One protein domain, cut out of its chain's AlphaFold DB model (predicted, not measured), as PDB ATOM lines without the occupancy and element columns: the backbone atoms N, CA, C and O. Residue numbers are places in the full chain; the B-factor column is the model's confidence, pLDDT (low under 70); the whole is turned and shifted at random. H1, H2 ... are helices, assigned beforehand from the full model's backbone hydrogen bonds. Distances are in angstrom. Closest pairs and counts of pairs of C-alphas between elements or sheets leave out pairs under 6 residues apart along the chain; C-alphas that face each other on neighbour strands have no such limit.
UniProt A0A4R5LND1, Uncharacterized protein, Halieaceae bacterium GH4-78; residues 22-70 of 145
ATOM      1  N   GLY A  22      -6.598  10.587  91.172       94.69
ATOM      2  CA  GLY A  22      -7.245  11.548  90.279       94.69
ATOM      3  C   GLY A  22      -6.260  12.291  89.367       94.69
ATOM      4  O   GLY A  22      -6.585  12.564  88.211       94.69
ATOM      5  N   ASP A  23      -5.050  12.596  89.849       93.25
ATOM      6  CA  ASP A  23      -4.003  13.211  89.018       93.25
ATOM      7  C   ASP A  23      -3.485  12.217  87.975       93.25
ATOM      8  O   ASP A  23      -3.286  12.583  86.817       93.25
ATOM      9  N   PHE A  24      -3.373  10.942  88.352       91.94
ATOM     10  CA  PHE A  24      -2.953   9.872  87.451       91.94
ATOM     11  C   PHE A  24      -3.977   9.632  86.342       91.94
ATOM     12  O   PHE A  24      -3.606   9.570  85.172       91.94
ATOM     13  N   LYS A  25      -5.271   9.587  86.686       94.69
ATOM     14  CA  LYS A  25      -6.363   9.483  85.708       94.69
ATOM     15  C   LYS A  25      -6.295  10.614  84.679       94.69
ATOM     16  O   LYS A  25      -6.262  10.339  83.484       94.69
ATOM     17  N   ARG A  26      -6.173  11.870  85.128       93.44
ATOM     18  CA  ARG A  26      -6.038  13.030  84.226       93.44
ATOM     19  C   ARG A  26      -4.799  12.945  83.336       93.44
ATOM     20  O   ARG A  26      -4.890  13.231  82.148       93.44
ATOM     21  N   ALA A  27      -3.652  12.563  83.894       92.44
ATOM     22  CA  ALA A  27      -2.406  12.432  83.141       92.44
ATOM     23  C   ALA A  27      -2.513  11.368  82.032       92.44
ATOM     24  O   ALA A  27      -2.107  11.610  80.896       92.44
ATOM     25  N   ILE A  28      -3.135  10.226  82.340       91.81
ATOM     26  CA  ILE A  28      -3.408   9.138  81.390       91.81
ATOM     27  C   ILE A  28      -4.400   9.573  80.300       91.81
ATOM     28  O   ILE A  28      -4.222   9.209  79.137       91.81
ATOM     29  N   GLU A  29      -5.440  10.332  80.654       91.00
ATOM     30  CA  GLU A  29      -6.453  10.830  79.710       91.00
ATOM     31  C   GLU A  29      -5.889  11.893  78.756       91.00
ATOM     32  O   GLU A  29      -6.222  11.891  77.572       91.00
ATOM     33  N   VAL A  30      -5.012  12.771  79.253       92.88
ATOM     34  CA  VAL A  30      -4.324  13.789  78.442       92.88
ATOM     35  C   VAL A  30      -3.187  13.183  77.609       92.88
ATOM     36  O   VAL A  30      -2.850  13.732  76.561       92.88
ATOM     37  N   GLY A  31      -2.613  12.055  78.039       90.00
ATOM     38  CA  GLY A  31      -1.520  11.376  77.338       90.00
ATOM     39  C   GLY A  31      -0.196  12.139  77.423       90.00
ATOM     40  O   GLY A  31       0.449  12.363  76.403       90.00
ATOM     41  N   ASN A  32       0.172  12.597  78.623       90.25
ATOM     42  CA  ASN A  32       1.442  13.289  78.864       90.25
ATOM     43  C   ASN A  32       2.509  12.362  79.480       90.25
ATOM     44  O   ASN A  32       2.215  11.238  79.885       90.25
ATOM     45  N   GLU A  33       3.736  12.873  79.623       89.75
ATOM     46  CA  GLU A  33       4.877  12.127  80.184       89.75
ATOM     47  C   GLU A  33       4.610  11.575  81.593       89.75
ATOM     48  O   GLU A  33       5.104  10.510  81.950       89.75
ATOM     49  N   THR A  34       3.805  12.268  82.405       86.88
ATOM     50  CA  THR A  34       3.397  11.765  83.723       86.88
ATOM     51  C   THR A  34       2.524  10.521  83.587       86.88
ATOM     52  O   THR A  34       2.726   9.559  84.323       86.88
ATOM     53  N   GLY A  35       1.581  10.519  82.642       89.56
ATOM     54  CA  GLY A  35       0.745   9.362  82.334       89.56
ATOM     55  C   GLY A  35       1.581   8.159  81.902       89.56
ATOM     56  O   GLY A  35       1.365   7.063  82.417       89.56
ATOM     57  N   ASP A  36       2.569   8.375  81.032       89.94
ATOM     58  CA  ASP A  36       3.492   7.326  80.582       89.94
ATOM     59  C   ASP A  36       4.355   6.797  81.737       89.94
ATOM     60  O   ASP A  36       4.423   5.590  81.964       89.94
ATOM     61  N   TRP A  37       4.929   7.687  82.552       88.81
ATOM     62  CA  TRP A  37       5.736   7.295  83.710       88.81
ATOM     63  C   TRP A  37       4.951   6.447  84.723       88.81
ATOM     64  O   TRP A  37       5.474   5.467  85.253       88.81
ATOM     65  N   ILE A  38       3.685   6.785  84.989       89.38
ATOM     66  CA  ILE A  38       2.827   6.011  85.903       89.38
ATOM     67  C   ILE A  38       2.573   4.606  85.345       89.38
ATOM     68  O   ILE A  38       2.578   3.633  86.100       89.38
ATOM     69  N   MET A  39       2.385   4.480  84.030       91.31
ATOM     70  CA  MET A  39       2.210   3.189  83.360       91.31
ATOM     71  C   MET A  39       3.457   2.314  83.489       91.31
ATOM     72  O   MET A  39       3.337   1.159  83.899       91.31
ATOM     73  N   ASP A  40       4.636   2.882  83.243       91.88
ATOM     74  CA  ASP A  40       5.918   2.192  83.414       91.88
ATOM     75  C   ASP A  40       6.150   1.796  84.877       91.88
ATOM     76  O   ASP A  40       6.583   0.680  85.182       91.88
ATOM     77  N   CYS A  41       5.806   2.687  85.812       88.50
ATOM     78  CA  CYS A  41       5.856   2.396  87.239       88.50
ATOM     79  C   CYS A  41       4.959   1.197  87.578       88.50
ATOM     80  O   CYS A  41       5.412   0.270  88.249       88.50
ATOM     81  N   ALA A  42       3.729   1.157  87.062       91.69
ATOM     82  CA  ALA A  42       2.810   0.043  87.266       91.69
ATOM     83  C   ALA A  42       3.297  -1.270  86.635       91.69
ATOM     84  O   ALA A  42       3.098  -2.330  87.230       91.69
ATOM     85  N   ASP A  43       3.965  -1.223  85.481       92.88
ATOM     86  CA  ASP A  43       4.601  -2.397  84.869       92.88
ATOM     87  C   ASP A  43       5.822  -2.889  85.665       92.88
ATOM     88  O   ASP A  43       6.127  -4.084  85.668       92.88
ATOM     89  N   SER A  44       6.481  -2.007  86.424       92.25
ATOM     90  CA  SER A  44       7.563  -2.398  87.339       92.25
ATOM     91  C   SER A  44       7.077  -3.129  88.601       92.25
ATOM     92  O   SER A  44       7.885  -3.727  89.317       92.25
ATOM     93  N   LEU A  45       5.764  -3.152  88.870       90.12
ATOM     94  CA  LEU A  45       5.164  -3.842  90.018       90.12
ATOM     95  C   LEU A  45       5.031  -5.357  89.779       90.12
ATOM     96  O   LEU A  45       3.964  -5.948  89.957       90.12
ATOM     97  N   PHE A  46       6.138  -6.011  89.414       85.94
ATOM     98  CA  PHE A  46       6.206  -7.434  89.045       85.94
ATOM     99  C   PHE A  46       5.706  -8.395  90.138       85.94
ATOM    100  O   PHE A  46       5.381  -9.550  89.858       85.94
ATOM    101  N   MET A  47       5.650  -7.939  91.390       92.19
ATOM    102  CA  MET A  47       5.129  -8.702  92.523       92.19
ATOM    103  C   MET A  47       3.596  -8.826  92.519       92.19
ATOM    104  O   MET A  47       3.051  -9.685  93.214       92.19
ATOM    105  N   LEU A  48       2.886  -7.992  91.753       91.88
ATOM    106  CA  LEU A  48       1.428  -7.982  91.686       91.88
ATOM    107  C   LEU A  48       0.931  -8.873  90.541       91.88
ATOM    108  O   LEU A  48       0.991  -8.531  89.360       91.88
ATOM    109  N   ARG A  49       0.397 -10.048  90.894       93.38
ATOM    110  CA  ARG A  49      -0.086 -11.029  89.914       93.38
ATOM    111  C   ARG A  49      -1.209 -10.451  89.050       93.38
ATOM    112  O   ARG A  49      -2.290 -10.144  89.544       93.38
ATOM    113  N   GLY A  50      -0.975 -10.417  87.739       91.19
ATOM    114  CA  GLY A  50      -1.960  -9.951  86.763       91.19
ATOM    115  C   GLY A  50      -2.140  -8.435  86.744       91.19
ATOM    116  O   GLY A  50      -3.090  -7.971  86.119       91.19
ATOM    117  N   TYR A  51      -1.261  -7.678  87.409       94.25
ATOM    118  CA  TYR A  51      -1.217  -6.224  87.335       94.25
ATOM    119  C   TYR A  51      -0.236  -5.757  86.256       94.25
ATOM    120  O   TYR A  51       0.726  -6.448  85.938       94.25
ATOM    121  N   SER A  52      -0.550  -4.627  85.635       94.25
ATOM    122  CA  SER A  52       0.247  -3.971  84.590       94.25
ATOM    123  C   SER A  52      -0.236  -2.532  84.451       94.25
ATOM    124  O   SER A  52      -1.382  -2.235  84.817       94.25
ATOM    125  N   GLY A  53       0.565  -1.671  83.833       93.19
ATOM    126  CA  GLY A  53       0.134  -0.350  83.390       93.19
ATOM    127  C   GLY A  53      -1.127  -0.451  82.536       93.19
ATOM    128  O   GLY A  53      -2.121   0.222  82.799       93.19
ATOM    129  N   ALA A  54      -1.174  -1.386  81.581       93.25
ATOM    130  CA  ALA A  54      -2.357  -1.592  80.741       93.25
ATOM    131  C   ALA A  54      -3.632  -1.918  81.544       93.25
ATOM    132  O   ALA A  54      -4.719  -1.465  81.180       93.25
ATOM    133  N   LYS A  55      -3.525  -2.706  82.623       94.25
ATOM    134  CA  LYS A  55      -4.661  -2.989  83.514       94.25
ATOM    135  C   LYS A  55      -5.047  -1.760  84.331       94.25
ATOM    136  O   LYS A  55      -6.224  -1.418  84.336       94.25
ATOM    137  N   MET A  56      -4.076  -1.076  84.928       93.50
ATOM    138  CA  MET A  56      -4.304   0.156  85.683       93.50
ATOM    139  C   MET A  56      -4.987   1.231  84.833       93.50
ATOM    140  O   MET A  56      -5.953   1.836  85.283       93.50
ATOM    141  N   LYS A  57      -4.544   1.440  83.586       93.50
ATOM    142  CA  LYS A  57      -5.186   2.377  82.653       93.50
ATOM    143  C   LYS A  57      -6.652   2.044  82.434       93.50
ATOM    144  O   LYS A  57      -7.478   2.944  82.493       93.50
ATOM    145  N   ARG A  58      -6.980   0.773  82.177       93.94
ATOM    146  CA  ARG A  58      -8.380   0.355  82.000       93.94
ATOM    147  C   ARG A  58      -9.200   0.647  83.253       93.94
ATOM    148  O   ARG A  58     -10.225   1.305  83.151       93.94
ATOM    149  N   GLU A  59      -8.701   0.241  84.417       93.06
ATOM    150  CA  GLU A  59      -9.395   0.444  85.692       93.06
ATOM    151  C   GLU A  59      -9.583   1.936  86.013       93.06
ATOM    152  O   GLU A  59     -10.674   2.348  86.387       93.06
ATOM    153  N   LEU A  60      -8.569   2.781  85.796       93.12
ATOM    154  CA  LEU A  60      -8.677   4.225  86.029       93.12
ATOM    155  C   LEU A  60      -9.576   4.942  85.015       93.12
ATOM    156  O   LEU A  60     -10.175   5.961  85.349       93.12
ATOM    157  N   VAL A  61      -9.677   4.456  83.778       89.25
ATOM    158  CA  VAL A  61     -10.589   5.033  82.776       89.25
ATOM    159  C   VAL A  61     -12.050   4.714  83.110       89.25
ATOM    160  O   VAL A  61     -12.906   5.561  82.877       89.25
ATOM    161  N   GLU A  62     -12.326   3.544  83.690       92.94
ATOM    162  CA  GLU A  62     -13.683   3.072  84.010       92.94
ATOM    163  C   GLU A  62     -14.294   3.697  85.274       92.94
ATOM    164  O   GLU A  62     -15.515   3.691  85.418       92.94
ATOM    165  N   VAL A  63     -13.477   4.238  86.183       94.06
ATOM    166  CA  VAL A  63     -13.958   4.889  87.413       94.06
ATOM    167  C   VAL A  63     -14.197   6.383  87.213       94.06
ATOM    168  O   VAL A  63     -13.460   7.063  86.487       94.06
ATOM    169  N   ASP A  64     -15.193   6.921  87.917       94.25
ATOM    170  CA  ASP A  64     -15.419   8.360  87.940       94.25
ATOM    171  C   ASP A  64     -14.257   9.068  88.640       94.25
ATOM    172  O   ASP A  64     -13.748   8.633  89.674       94.25
ATOM    173  N   LEU A  65     -13.855  10.221  88.099       93.12
ATOM    174  CA  LEU A  65     -12.756  11.007  88.663       93.12
ATOM    175  C   LEU A  65     -12.997  11.356  90.138       93.12
ATOM    176  O   LEU A  65     -12.065  11.344  90.935       93.12
ATOM    177  N   GLN A  66     -14.248  11.638  90.502       93.50
ATOM    178  CA  GLN A  66     -14.625  11.987  91.870       93.50
ATOM    179  C   GLN A  66     -14.401  10.852  92.878       93.50
ATOM    180  O   GLN A  66     -14.220  11.140  94.059       93.50
ATOM    181  N   ASP A  67     -14.361   9.600  92.414       93.56
ATOM    182  CA  ASP A  67     -14.212   8.411  93.256       93.56
ATOM    183  C   ASP A  67     -12.751   8.026  93.490       93.56
ATOM    184  O   ASP A  67     -12.478   7.141  94.299       93.56
ATOM    185  N   VAL A  68     -11.811   8.681  92.805       94.44
ATOM    186  CA  VAL A  68     -10.366   8.428  92.924       94.44
ATOM    187  C   VAL A  68      -9.543   9.686  93.196       94.44
ATOM    188  O   VAL A  68      -8.359   9.593  93.521       94.44
ATOM    189  N   ASP A  69     -10.145  10.869  93.080       96.94
ATOM    190  CA  ASP A  69      -9.487  12.133  93.377       96.94
ATOM    191  C   ASP A  69      -9.574  12.453  94.871       96.94
ATOM    192  O   ASP A  69     -10.626  12.813  95.389       96.94
ATOM    193  N   LEU A  70      -8.444  12.378  95.577       97.12
ATOM    194  CA  LEU A  70      -8.392  12.574  97.026       97.12
ATOM    195  C   LEU A  70      -8.968  13.921  97.483       97.12
ATOM    196  O   LEU A  70      -9.416  14.031  98.627       97.12
TER     197      LEU A  70
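This is residues 22 to 70 of the 145 residues of an uncharacterized protein of Halieaceae bacterium GH4-78 (UniProt A0A4R5LND1). H2, the longest helix, and H3 form a V that is narrow near Met 39 and Gly 53, and H1 stands across its open side, making a triangle of three crossed helices. The loop of residues 44 to 52 extends past the V's point. The printed part has 49 residues, with helices H1, H2, H3 in that order and no named strand: all helix. It is compact, with a radius of gyration of the C-alphas of 10.5 A and spans of 28 by 22 by 17 A.

H2, residues 33 to 43, touches H3, residues 53 to 62, at a steep tilt of 65 degrees, opposite ways; their closest C-alphas, Met 39 and Gly 53, are 4.1 A apart. H1, residues 22 to 30, touches H2 at a steep tilt of 68 degrees, only just short of about perpendicular, opposite ways; the closest C-alphas are Ile 28 and Gly 35, 4.3 A. H1 touches H3 about perpendicular, at 80 degrees; the closest C-alphas are Lys 25 and Leu 60, 5.8 A. In H1, H2 and H3 every O i to N i+4 pair is within hydrogen-bond range.

H2 is 15.3 A long, H3 14.2 A and H1 12.4 A. C-alpha 22 is at (-7.245, 11.548, 90.279) and C-alpha 62 at (-13.683, 3.072, 84.010).

The printed part has no cut; no printed residue is under 70 in pLDDT.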